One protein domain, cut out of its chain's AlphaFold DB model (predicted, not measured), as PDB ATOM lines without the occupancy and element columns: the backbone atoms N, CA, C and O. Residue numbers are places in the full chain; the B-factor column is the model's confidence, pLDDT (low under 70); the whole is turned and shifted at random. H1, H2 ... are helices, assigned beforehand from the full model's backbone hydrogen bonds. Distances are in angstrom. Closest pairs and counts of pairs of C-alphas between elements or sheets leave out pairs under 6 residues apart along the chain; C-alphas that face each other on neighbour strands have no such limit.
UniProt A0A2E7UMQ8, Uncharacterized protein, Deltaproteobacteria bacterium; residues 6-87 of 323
ATOM      1  N   ASN A   6     -26.906   4.092 -29.102       84.31
ATOM      2  CA  ASN A   6     -26.887   4.276 -30.560       84.31
ATOM      3  C   ASN A   6     -25.460   4.184 -31.120       84.31
ATOM      4  O   ASN A   6     -25.206   3.400 -32.033       84.31
ATOM      5  N   ALA A   7     -24.501   4.863 -30.485       89.94
ATOM      6  CA  ALA A   7     -23.090   4.794 -30.865       89.94
ATOM      7  C   ALA A   7     -22.527   3.365 -30.781       89.94
ATOM      8  O   ALA A   7     -21.670   2.986 -31.576       89.94
ATOM      9  N   THR A   8     -23.024   2.545 -29.847       92.38
ATOM     10  CA  THR A   8     -22.636   1.129 -29.728       92.38
ATOM     11  C   THR A   8     -23.155   0.296 -30.908       92.38
ATOM     12  O   THR A   8     -22.418  -0.541 -31.439       92.38
ATOM     13  N   SER A   9     -24.396   0.535 -31.347       91.00
ATOM     14  CA  SER A   9     -24.975  -0.101 -32.540       91.00
ATOM     15  C   SER A   9     -24.200   0.279 -33.804       91.00
ATOM     16  O   SER A   9     -23.858  -0.592 -34.602       91.00
ATOM     17  N   ASP A  10     -23.862   1.558 -33.957       94.56
ATOM     18  CA  ASP A  10     -23.127   2.044 -35.127       94.56
ATOM     19  C   ASP A  10     -21.707   1.476 -35.178       94.56
ATOM     20  O   ASP A  10     -21.257   1.024 -36.232       94.56
ATOM     21  N   LEU A  11     -21.020   1.404 -34.029       96.25
ATOM     22  CA  LEU A  11     -19.717   0.742 -33.923       96.25
ATOM     23  C   LEU A  11     -19.804  -0.736 -34.321       96.25
ATOM     24  O   LEU A  11     -18.923  -1.248 -35.010       96.25
ATOM     25  N   THR A  12     -20.864  -1.416 -33.884       96.50
ATOM     26  CA  THR A  12     -21.101  -2.831 -34.185       96.50
ATOM     27  C   THR A  12     -21.238  -3.036 -35.690       96.50
ATOM     28  O   THR A  12     -20.440  -3.766 -36.273       96.50
ATOM     29  N   ALA A  13     -22.148  -2.305 -36.340       96.06
ATOM     30  CA  ALA A  13     -22.338  -2.370 -37.789       96.06
ATOM     31  C   ALA A  13     -21.057  -1.997 -38.559       96.06
ATOM     32  O   ALA A  13     -20.704  -2.622 -39.566       96.06
ATOM     33  N   PHE A  14     -20.317  -1.002 -38.060       97.38
ATOM     34  CA  PHE A  14     -19.043  -0.572 -38.624       97.38
ATOM     35  C   PHE A  14     -18.000  -1.701 -38.636       97.38
ATOM     36  O   PHE A  14     -17.315  -1.872 -39.654       97.38
ATOM     37  N   PHE A  15     -17.882  -2.463 -37.541       97.62
ATOM     38  CA  PHE A  15     -16.976  -3.608 -37.446       97.62
ATOM     39  C   PHE A  15     -17.486  -4.824 -38.224       97.62
ATOM     40  O   PHE A  15     -16.682  -5.426 -38.938       97.62
ATOM     41  N   THR A  16     -18.789  -5.128 -38.189       97.12
ATOM     42  CA  THR A  16     -19.383  -6.218 -38.984       97.12
ATOM     43  C   THR A  16     -19.072  -6.061 -40.465       97.12
ATOM     44  O   THR A  16     -18.584  -6.995 -41.099       97.12
ATOM     45  N   LYS A  17     -19.264  -4.854 -41.013       97.19
ATOM     46  CA  LYS A  17     -19.017  -4.571 -42.432       97.19
ATOM     47  C   LYS A  17     -17.555  -4.793 -42.843       97.19
ATOM     48  O   LYS A  17     -17.283  -5.152 -43.985       97.19
ATOM     49  N   ARG A  18     -16.605  -4.545 -41.938       97.50
ATOM     50  CA  ARG A  18     -15.160  -4.619 -42.226       97.50
ATOM     51  C   ARG A  18     -14.567  -5.985 -41.925       97.50
ATOM     52  O   ARG A  18     -13.646  -6.397 -42.616       97.50
ATOM     53  N   PHE A  19     -15.092  -6.684 -40.931       97.38
ATOM     54  CA  PHE A  19     -14.576  -7.961 -40.456       97.38
ATOM     55  C   PHE A  19     -15.742  -8.950 -40.284       97.38
ATOM     56  O   PHE A  19     -16.119  -9.273 -39.152       97.38
ATOM     57  N   PRO A  20     -16.359  -9.407 -41.392       95.56
ATOM     58  CA  PRO A  20     -17.515 -10.299 -41.325       95.56
ATOM     59  C   PRO A  20     -17.133 -11.716 -40.872       95.56
ATOM     60  O   PRO A  20     -17.953 -12.408 -40.268       95.56
ATOM     61  N   ALA A  21     -15.895 -12.140 -41.143       95.69
ATOM     62  CA  ALA A  21     -15.419 -13.482 -40.845       95.69
ATOM     63  C   ALA A  21     -15.237 -13.704 -39.326       95.69
ATOM     64  O   ALA A  21     -14.655 -12.852 -38.644       95.69
ATOM     65  N   PRO A  22     -15.661 -14.863 -38.785       95.31
ATOM     66  CA  PRO A  22     -15.506 -15.181 -37.362       95.31
ATOM     67  C   PRO A  22     -14.030 -15.248 -36.940       95.31
ATOM     68  O   PRO A  22     -13.650 -14.778 -35.867       95.31
ATOM     69  N   GLU A  23     -13.157 -15.730 -37.823       95.69
ATOM     70  CA  GLU A  23     -11.710 -15.800 -37.593       95.69
ATOM     71  C   GLU A  23     -11.098 -14.417 -37.326       95.69
ATOM     72  O   GLU A  23     -10.255 -14.256 -36.436       95.69
ATOM     73  N   ASP A  24     -11.564 -13.392 -38.048       96.44
ATOM     74  CA  ASP A  24     -11.119 -12.016 -37.854       96.44
ATOM     75  C   ASP A  24     -11.551 -11.476 -36.492       96.44
ATOM     76  O   ASP A  24     -10.732 -10.861 -35.801       96.44
ATOM     77  N   ARG A  25     -12.798 -11.749 -36.083       96.25
ATOM     78  CA  ARG A  25     -13.320 -11.384 -34.757       96.25
ATOM     79  C   ARG A  25     -12.496 -12.003 -33.640       96.25
ATOM     80  O   ARG A  25     -12.038 -11.288 -32.750       96.25
ATOM     81  N   GLN A  26     -12.260 -13.312 -33.705       96.06
ATOM     82  CA  GLN A  26     -11.490 -14.032 -32.691       96.06
ATOM     83  C   GLN A  26     -10.028 -13.580 -32.651       96.06
ATOM     84  O   GLN A  26      -9.443 -13.448 -31.574       96.06
ATOM     85  N   ALA A  27      -9.417 -13.315 -33.810       97.00
ATOM     86  CA  ALA A  27      -8.068 -12.760 -33.877       97.00
ATOM     87  C   ALA A  27      -7.995 -11.371 -33.221       97.00
ATOM     88  O   ALA A  27      -7.077 -11.110 -32.443       97.00
ATOM     89  N   LEU A  28      -8.975 -10.499 -33.482       98.06
ATOM     90  CA  LEU A  28      -9.039  -9.161 -32.892       98.06
ATOM     91  C   LEU A  28      -9.319  -9.196 -31.385       98.06
ATOM     92  O   LEU A  28      -8.654  -8.480 -30.637       98.06
ATOM     93  N   ALA A  29     -10.230 -10.059 -30.928       97.81
ATOM     94  CA  ALA A  29     -10.512 -10.258 -29.508       97.81
ATOM     95  C   ALA A  29      -9.261 -10.730 -28.746       97.81
ATOM     96  O   ALA A  29      -8.903 -10.138 -27.725       97.81
ATOM     97  N   ARG A  30      -8.536 -11.720 -29.292       97.94
ATOM     98  CA  ARG A  30      -7.259 -12.196 -28.730       97.94
ATOM     99  C   ARG A  30      -6.201 -11.096 -28.704       97.94
ATOM    100  O   ARG A  30      -5.610 -10.856 -27.655       97.94
ATOM    101  N   ALA A  31      -6.000 -10.387 -29.816       98.00
ATOM    102  CA  ALA A  31      -5.010  -9.310 -29.911       98.00
ATOM    103  C   ALA A  31      -5.309  -8.126 -28.975       98.00
ATOM    104  O   ALA A  31      -4.398  -7.422 -28.546       98.00
ATOM    105  N   ALA A  32      -6.584  -7.881 -28.664       97.94
ATOM    106  CA  ALA A  32      -7.011  -6.846 -27.727       97.94
ATOM    107  C   ALA A  32      -7.058  -7.319 -26.260       97.94
ATOM    108  O   ALA A  32      -7.348  -6.505 -25.381       97.94
ATOM    109  N   HIS A  33      -6.748  -8.595 -25.993       97.69
ATOM    110  CA  HIS A  33      -6.877  -9.254 -24.689       97.69
ATOM    111  C   HIS A  33      -8.293  -9.159 -24.102       97.69
ATOM    112  O   HIS A  33      -8.463  -8.856 -22.923       97.69
ATOM    113  N   ILE A  34      -9.309  -9.391 -24.937       97.81
ATOM    114  CA  ILE A  34     -10.710  -9.413 -24.517       97.81
ATOM    115  C   ILE A  34     -11.135 -10.864 -24.336       97.81
ATOM    116  O   ILE A  34     -11.105 -11.652 -25.283       97.81
ATOM    117  N   ALA A  35     -11.573 -11.211 -23.127       94.75
ATOM    118  CA  ALA A  35     -12.207 -12.499 -22.867       94.75
ATOM    119  C   ALA A  35     -13.594 -12.536 -23.533       94.75
ATOM    120  O   ALA A  35     -14.583 -12.083 -22.952       94.75
ATOM    121  N   PHE A  36     -13.639 -13.036 -24.767       92.56
ATOM    122  CA  PHE A  36     -14.844 -13.194 -25.575       92.56
ATOM    123  C   PHE A  36     -14.927 -14.632 -26.085       92.56
ATOM    124  O   PHE A  36     -13.995 -15.122 -26.724       92.56
ATOM    125  N   ARG A  37     -16.043 -15.303 -25.790       90.00
ATOM    126  CA  ARG A  37     -16.372 -16.620 -26.332       90.00
ATOM    127  C   ARG A  37     -17.483 -16.433 -27.352       90.00
ATOM    128  O   ARG A  37     -18.581 -16.022 -26.992       90.00
ATOM    129  N   GLU A  38     -17.166 -16.701 -28.609       84.56
ATOM    130  CA  GLU A  38     -18.122 -16.588 -29.701       84.56
ATOM    131  C   GLU A  38     -19.156 -17.725 -29.623       84.56
ATOM    132  O   GLU A  38     -18.759 -18.880 -29.445       84.56
ATOM    133  N   PRO A  39     -20.465 -17.440 -29.722       81.38
ATOM    134  CA  PRO A  39     -21.477 -18.488 -29.803       81.38
ATOM    135  C   PRO A  39     -21.503 -19.113 -31.209       81.38
ATOM    136  O   PRO A  39     -21.455 -18.389 -32.204       81.38
ATOM    137  N   GLU A  40     -21.615 -20.445 -31.287       76.75
ATOM    138  CA  GLU A  40     -21.379 -21.258 -32.502       76.75
ATOM    139  C   GLU A  40     -22.258 -20.912 -33.719       76.75
ATOM    140  O   GLU A  40     -21.843 -21.138 -34.850       76.75
ATOM    141  N   LEU A  41     -23.446 -20.333 -33.514       67.50
ATOM    142  CA  LEU A  41     -24.428 -20.023 -34.568       67.50
ATOM    143  C   LEU A  41     -24.870 -18.553 -34.543       67.50
ATOM    144  O   LEU A  41     -26.042 -18.230 -34.724       67.50
ATOM    145  N   SER A  42     -23.938 -17.641 -34.269       76.00
ATOM    146  CA  SER A  42     -24.274 -16.221 -34.133       76.00
ATOM    147  C   SER A  42     -24.244 -15.485 -35.463       76.00
ATOM    148  O   SER A  42     -23.238 -15.514 -36.173       76.00
ATOM    149  N   ASP A  43     -25.312 -14.733 -35.729       91.62
ATOM    150  CA  ASP A  43     -25.297 -13.637 -36.695       91.62
ATOM    151  C   ASP A  43     -24.070 -12.735 -36.426       91.62
ATOM    152  O   ASP A  43     -23.788 -12.421 -35.256       91.62
ATOM    153  N   PRO A  44     -23.305 -12.336 -37.461       92.94
ATOM    154  CA  PRO A  44     -22.142 -11.480 -37.289       92.94
ATOM    155  C   PRO A  44     -22.425 -10.179 -36.525       92.94
ATOM    156  O   PRO A  44     -21.551  -9.743 -35.771       92.94
ATOM    157  N   ASP A  45     -23.623  -9.602 -36.650       91.81
ATOM    158  CA  ASP A  45     -24.020  -8.405 -35.905       91.81
ATOM    159  C   ASP A  45     -24.190  -8.687 -34.410       91.81
ATOM    160  O   ASP A  45     -23.738  -7.904 -33.571       91.81
ATOM    161  N   ILE A  46     -24.773  -9.835 -34.051       91.88
ATOM    162  CA  ILE A  46     -24.924 -10.254 -32.649       91.88
ATOM    163  C   ILE A  46     -23.547 -10.544 -32.038       91.88
ATOM    164  O   ILE A  46     -23.252 -10.097 -30.924       91.88
ATOM    165  N   ALA A  47     -22.679 -11.242 -32.777       95.12
ATOM    166  CA  ALA A  47     -21.325 -11.561 -32.332       95.12
ATOM    167  C   ALA A  47     -20.487 -10.291 -32.100       95.12
ATOM    168  O   ALA A  47     -19.848 -10.151 -31.051       95.12
ATOM    169  N   TRP A  48     -20.521  -9.337 -33.037       96.69
ATOM    170  CA  TRP A  48     -19.846  -8.050 -32.867       96.69
ATOM    171  C   TRP A  48     -20.458  -7.216 -31.740       96.69
ATOM    172  O   TRP A  48     -19.704  -6.633 -30.960       96.69
ATOM    173  N   GLY A  49     -21.784  -7.213 -31.587       95.19
ATOM    174  CA  GLY A  49     -22.463  -6.500 -30.504       95.19
ATOM    175  C   GLY A  49     -22.028  -6.999 -29.125       95.19
ATOM    176  O   GLY A  49     -21.704  -6.198 -28.239       95.19
ATOM    177  N   GLY A  50     -21.924  -8.321 -28.959       94.75
ATOM    178  CA  GLY A  50     -21.386  -8.944 -27.750       94.75
ATOM    179  C   GLY A  50     -19.916  -8.587 -27.503       94.75
ATOM    180  O   GLY A  50     -19.553  -8.192 -26.392       94.75
ATOM    181  N   LEU A  51     -19.071  -8.656 -28.539       96.88
ATOM    182  CA  LEU A  51     -17.645  -8.335 -28.430       96.88
ATOM    183  C   LEU A  51     -17.405  -6.858 -28.077       96.88
ATOM    184  O   LEU A  51     -16.601  -6.570 -27.191       96.88
ATOM    185  N   VAL A  52     -18.112  -5.923 -28.718       96.81
ATOM    186  CA  VAL A  52     -18.021  -4.478 -28.439       96.81
ATOM    187  C   VAL A  52     -18.488  -4.171 -27.018       96.81
ATOM    188  O   VAL A  52     -17.801  -3.451 -26.287       96.81
ATOM    189  N   THR A  53     -19.608  -4.761 -26.590       95.06
ATOM    190  CA  THR A  53     -20.121  -4.608 -25.220       95.06
ATOM    191  C   THR A  53     -19.092  -5.096 -24.202       95.06
ATOM    192  O   THR A  53     -18.742  -4.365 -23.273       95.06
ATOM    193  N   ARG A  54     -18.507  -6.277 -24.429       96.81
ATOM    194  CA  ARG A  54     -17.494  -6.846 -23.537       96.81
ATOM    195  C   ARG A  54     -16.192  -6.042 -23.530       96.81
ATOM    196  O   ARG A  54     -15.582  -5.854 -22.477       96.81
ATOM    197  N   ALA A  55     -15.780  -5.520 -24.685       96.94
ATOM    198  CA  ALA A  55     -14.635  -4.623 -24.801       96.94
ATOM    199  C   ALA A  55     -14.846  -3.331 -24.001       96.94
ATOM    200  O   ALA A  55     -13.904  -2.830 -23.389       96.94
ATOM    201  N   ARG A  56     -16.071  -2.791 -23.990       95.44
ATOM    202  CA  ARG A  56     -16.431  -1.607 -23.201       95.44
ATOM    203  C   ARG A  56     -16.345  -1.891 -21.703       95.44
ATOM    204  O   ARG A  56     -15.671  -1.146 -21.001       95.44
ATOM    205  N   GLU A  57     -16.954  -2.982 -21.238       95.00
ATOM    206  CA  GLU A  57     -16.905  -3.408 -19.828       95.00
ATOM    207  C   GLU A  57     -15.467  -3.573 -19.314       95.00
ATOM    208  O   GLU A  57     -15.160  -3.211 -18.184       95.00
ATOM    209  N   GLN A  58     -14.561  -4.064 -20.164       96.69
ATOM    210  CA  GLN A  58     -13.148  -4.267 -19.826       96.69
ATOM    211  C   GLN A  58     -12.256  -3.046 -20.117       96.69
ATOM    212  O   GLN A  58     -11.028  -3.160 -20.083       96.69
ATOM    213  N   SER A  59     -12.831  -1.890 -20.478       96.00
ATOM    214  CA  SER A  59     -12.081  -0.701 -20.926       96.00
ATOM    215  C   SER A  59     -11.042  -1.014 -22.024       96.00
ATOM    216  O   SER A  59      -9.975  -0.407 -22.128       96.00
ATOM    217  N   ALA A  60     -11.341  -2.008 -22.859       97.62
ATOM    218  CA  ALA A  60     -10.497  -2.526 -23.928       97.62
ATOM    219  C   ALA A  60     -10.897  -2.004 -25.316       97.62
ATOM    220  O   ALA A  60     -10.196  -2.269 -26.291       97.62
ATOM    221  N   LEU A  61     -11.977  -1.225 -25.425       97.25
ATOM    222  CA  LEU A  61     -12.468  -0.692 -26.700       97.25
ATOM    223  C   LEU A  61     -11.396   0.082 -27.509       97.25
ATOM    224  O   LEU A  61     -11.231  -0.213 -28.695       97.25
ATOM    225  N   PRO A  62     -10.569   0.975 -26.915       97.38
ATOM    226  CA  PRO A  62      -9.502   1.649 -27.664       97.38
ATOM    227  C   PRO A  62      -8.378   0.697 -28.105       97.38
ATOM    228  O   PRO A  62      -7.672   0.957 -29.080       97.38
ATOM    229  N   ARG A  63      -8.169  -0.415 -27.383       98.00
ATOM    230  CA  ARG A  63      -7.217  -1.464 -27.785       98.00
ATOM    231  C   ARG A  63      -7.761  -2.249 -28.976       98.00
ATOM    232  O   ARG A  63      -7.025  -2.430 -29.942       98.00
ATOM    233  N   LEU A  64      -9.040  -2.628 -28.943       98.19
ATOM    234  CA  LEU A  64      -9.727  -3.307 -30.042       98.19
ATOM    235  C   LEU A  64      -9.666  -2.491 -31.338       98.19
ATOM    236  O   LEU A  64      -9.222  -3.008 -32.362       98.19
ATOM    237  N   ALA A  65     -10.019  -1.204 -31.276       97.75
ATOM    238  CA  ALA A  65      -9.981  -0.323 -32.440       97.75
ATOM    239  C   ALA A  65      -8.562  -0.171 -33.017       97.75
ATOM    240  O   ALA A  65      -8.378  -0.270 -34.227       97.75
ATOM    241  N   ARG A  66      -7.533  -0.034 -32.166       97.94
ATOM    242  CA  ARG A  66      -6.128  -0.015 -32.619       97.94
ATOM    243  C   ARG A  66      -5.690  -1.336 -33.254       97.94
ATOM    244  O   ARG A  66      -4.978  -1.313 -34.253       97.94
ATOM    245  N   CYS A  67      -6.090  -2.482 -32.700       98.31
ATOM    246  CA  CYS A  67      -5.816  -3.786 -33.310       98.31
ATOM    247  C   CYS A  67      -6.468  -3.905 -34.694       98.31
ATOM    248  O   CYS A  67      -5.814  -4.359 -35.630       98.31
ATOM    249  N   ALA A  68      -7.709  -3.440 -34.836       98.12
ATOM    250  CA  ALA A  68      -8.421  -3.436 -36.108       98.12
ATOM    251  C   ALA A  68      -7.767  -2.506 -37.142       98.12
ATOM    252  O   ALA A  68      -7.531  -2.927 -38.273       98.12
ATOM    253  N   ALA A  69      -7.385  -1.290 -36.739       97.69
ATOM    254  CA  ALA A  69      -6.679  -0.335 -37.592       97.69
ATOM    255  C   ALA A  69      -5.295  -0.844 -38.038       97.69
ATOM    256  O   ALA A  69      -4.891  -0.628 -39.176       97.69
ATOM    257  N   ARG A  70      -4.573  -1.586 -37.184       97.94
ATOM    258  CA  ARG A  70      -3.317  -2.250 -37.585       97.94
ATOM    259  C   ARG A  70      -3.531  -3.376 -38.593       97.94
ATOM    260  O   ARG A  70      -2.667  -3.601 -39.428       97.94
ATOM    261  N   LYS A  71      -4.655  -4.092 -38.500       97.88
ATOM    262  CA  LYS A  71      -4.986  -5.191 -39.415       97.88
ATOM    263  C   LYS A  71      -5.402  -4.693 -40.805       97.88
ATOM    264  O   LYS A  71      -5.221  -5.418 -41.775       97.88
ATOM    265  N   ARG A  72      -5.941  -3.473 -40.905       97.62
ATOM    266  CA  ARG A  72      -6.298  -2.800 -42.165       97.62
ATOM    267  C   ARG A  72      -5.732  -1.376 -42.191       97.62
ATOM    268  O   ARG A  72      -6.479  -0.432 -41.930       97.62
ATOM    269  N   PRO A  73      -4.426  -1.211 -42.469       97.00
ATOM    270  CA  PRO A  73      -3.776   0.097 -42.418       97.00
ATOM    271  C   PRO A  73      -4.362   1.097 -43.424       97.00
ATOM    272  O   PRO A  73      -4.414   2.283 -43.110       97.00
ATOM    273  N   ASP A  74      -4.866   0.612 -44.562       96.62
ATOM    274  CA  ASP A  74      -5.397   1.437 -45.656       96.62
ATOM    275  C   ASP A  74      -6.824   1.973 -45.408       96.62
ATOM    276  O   ASP A  74      -7.322   2.792 -46.177       96.62
ATOM    277  N   ASP A  75      -7.513   1.530 -44.348       96.69
ATOM    278  CA  ASP A  75      -8.863   2.009 -44.018       96.69
ATOM    279  C   ASP A  75      -8.787   3.254 -43.120       96.69
ATOM    280  O   ASP A  75      -8.705   3.169 -41.889       96.69
ATOM    281  N   GLU A  76      -8.843   4.433 -43.742       95.06
ATOM    282  CA  GLU A  76      -8.789   5.730 -43.053       95.06
ATOM    283  C   GLU A  76      -9.881   5.894 -41.984       95.06
ATOM    284  O   GLU A  76      -9.652   6.527 -40.950       95.06
ATOM    285  N   ASN A  77     -11.054   5.284 -42.181       94.94
ATOM    286  CA  ASN A  77     -12.133   5.355 -41.199       94.94
ATOM    287  C   ASN A  77     -11.791   4.547 -39.943       94.94
ATOM    288  O   ASN A  77     -12.086   4.987 -38.832       94.94
ATOM    289  N   LEU A  78     -11.151   3.380 -40.093       96.44
ATOM    290  CA  LEU A  78     -10.657   2.597 -38.954       96.44
ATOM    291  C   LEU A  78      -9.580   3.359 -38.180       96.44
ATOM    292  O   LEU A  78      -9.602   3.345 -36.947       96.44
ATOM    293  N   GLN A  79      -8.676   4.047 -38.884       96.50
ATOM    294  CA  GLN A  79      -7.668   4.902 -38.248       96.50
ATOM    295  C   GLN A  79      -8.325   6.044 -37.461       96.50
ATOM    296  O   GLN A  79      -7.962   6.284 -36.307       96.50
ATOM    297  N   GLY A  80      -9.346   6.685 -38.038       94.62
ATOM    298  CA  GLY A  80     -10.108   7.739 -37.374       94.62
ATOM    299  C   GLY A  80     -10.838   7.266 -36.124       94.62
ATOM    300  O   GLY A  80     -10.678   7.862 -35.059       94.62
ATOM    301  N   VAL A  81     -11.560   6.146 -36.202       95.50
ATOM    302  CA  VAL A  81     -12.234   5.551 -35.034       95.50
ATOM    303  C   VAL A  81     -11.219   5.170 -33.952       95.50
ATOM    304  O   VAL A  81     -11.432   5.461 -32.775       95.50
ATOM    305  N   ALA A  82     -10.084   4.571 -34.326       96.50
ATOM    306  CA  ALA A  82      -9.031   4.219 -33.375       96.50
ATOM    307  C   ALA A  82      -8.415   5.450 -32.690       96.50
ATOM    308  O   ALA A  82      -8.122   5.395 -31.490       96.50
ATOM    309  N   ALA A  83      -8.237   6.554 -33.419       94.75
ATOM    310  CA  ALA A  83      -7.748   7.816 -32.878       94.75
ATOM    311  C   ALA A  83      -8.757   8.447 -31.905       94.75
ATOM    312  O   ALA A  83      -8.390   8.697 -30.756       94.75
ATOM    313  N   VAL A  84     -10.025   8.591 -32.314       94.31
ATOM    314  CA  VAL A  84     -11.104   9.167 -31.488       94.31
ATOM    315  C   VAL A  84     -11.276   8.386 -30.185       94.31
ATOM    316  O   VAL A  84     -11.256   8.970 -29.103       94.31
ATOM    317  N   LEU A  85     -11.346   7.052 -30.259       94.50
ATOM    318  CA  LEU A  85     -11.474   6.204 -29.069       94.50
ATOM    319  C   LEU A  85     -10.231   6.235 -28.169       94.50
ATOM    320  O   LEU A  85     -10.328   5.952 -26.978       94.50
ATOM    321  N   SER A  86      -9.065   6.585 -28.715       93.31
ATOM    322  CA  SER A  86      -7.832   6.780 -27.944       93.31
ATOM    323  C   SER A  86      -7.668   8.213 -27.420       93.31
ATOM    324  O   SER A  86      -6.615   8.523 -26.865       93.31
ATOM    325  N   GLY A  87      -8.657   9.095 -27.620       92.69
ATOM    326  CA  GLY A  87      -8.581  10.508 -27.240       92.69
ATOM    327  C   GLY A  87      -7.592  11.326 -28.078       92.69
ATOM    328  O   GLY A  87      -7.109  12.359 -27.624       92.69
TER     329      GLY A  87
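What this domain is: This is residues 6 to 87 of the 323 residues of an uncharacterized protein of Deltaproteobacteria bacterium (UniProt A0A2E7UMQ8). Five helices sit in a rough ring, in the spatial order H1, H3, H2, H4, H5, with H5 near H1 where the ring closes only loosely. On one side H1 crosses H3; on the other H4 and H5 make a helical hairpin; H2 lies between H3 and H4, and a long loop, residues 32 to 43, leads from H2 back to the beginning of H3. The printed part has 82 residues with five named helices, H1 to H5 in order along the chain, and no named strand: the class is all helix. It is compact, with a radius of gyration of the C-alphas of 11.4 A and spans of 33 by 26 by 24 A.

How they stand to each other: H3, residues 44 to 57, is the longest helix. H1, residues 6 to 18, touches it at a steep tilt of 55 degrees, opposite ways, the closest C-alphas being those of Thr 12 and Gly 49 at 5.4 A. H2, residues 22 to 31, and H3 only just touch, with 3 pairs of C-alphas within 8 A; the closest are those of Ala 29 and Leu 51 at 7.5 A, and the two run the same way at a shallow tilt of 12 degrees. H4, residues 61 to 71, touches H3 only at the corner by their link, and only just, with 3 pairs within 8 A; H3 takes part with residues 52 to 55 alone, and the C-alphas of Ala 55 and Leu 61 are closest at 4.9 A. H2 touches H4 at a steep tilt of 64 degrees, opposite ways, with the C-alphas of Leu 28 and Cys 67 closest at 6.3 A. H5, residues 76 to 85, forms a hairpin with H4: they touch at a shallow tilt of 23 degrees, opposite ways, and the C-alphas of Ala 65 and Ala 82 are closest at 4.7 A. H1 and H5 are near each other, with 6 pairs of C-alphas within 10 A. H1 is apart from H2 and H4, and H5 from H2 and H3. Each O i to N i+4 pair is within hydrogen-bond range in H2, H3, H4 and H5, and 8 of 9 are in H1.

Where its parts are: H3 measures 19.9 A from first to last C-alpha and H1 18.8 A, from C-alpha 6 at (-26.887, 4.276, -30.560). H4 measures 15.4 A, H5 14.2 A and H2 14.1 A. H3 begins at C-alpha 44, (-22.142, -11.480, -37.289), and H5 ends at C-alpha 85, (-11.474, 6.204, -29.069).

The domain as a whole: The two C-alphas farthest apart are those of Leu 41 and Gly 87, 35.2 A. The printed part has no cut. The link from H2 to H3 is long, with 12 residues; those from H1 to H2, H3 to H4 and H4 to H5 are tight. The mean pLDDT of the printed part is 94.6, and residue 41 is under 70.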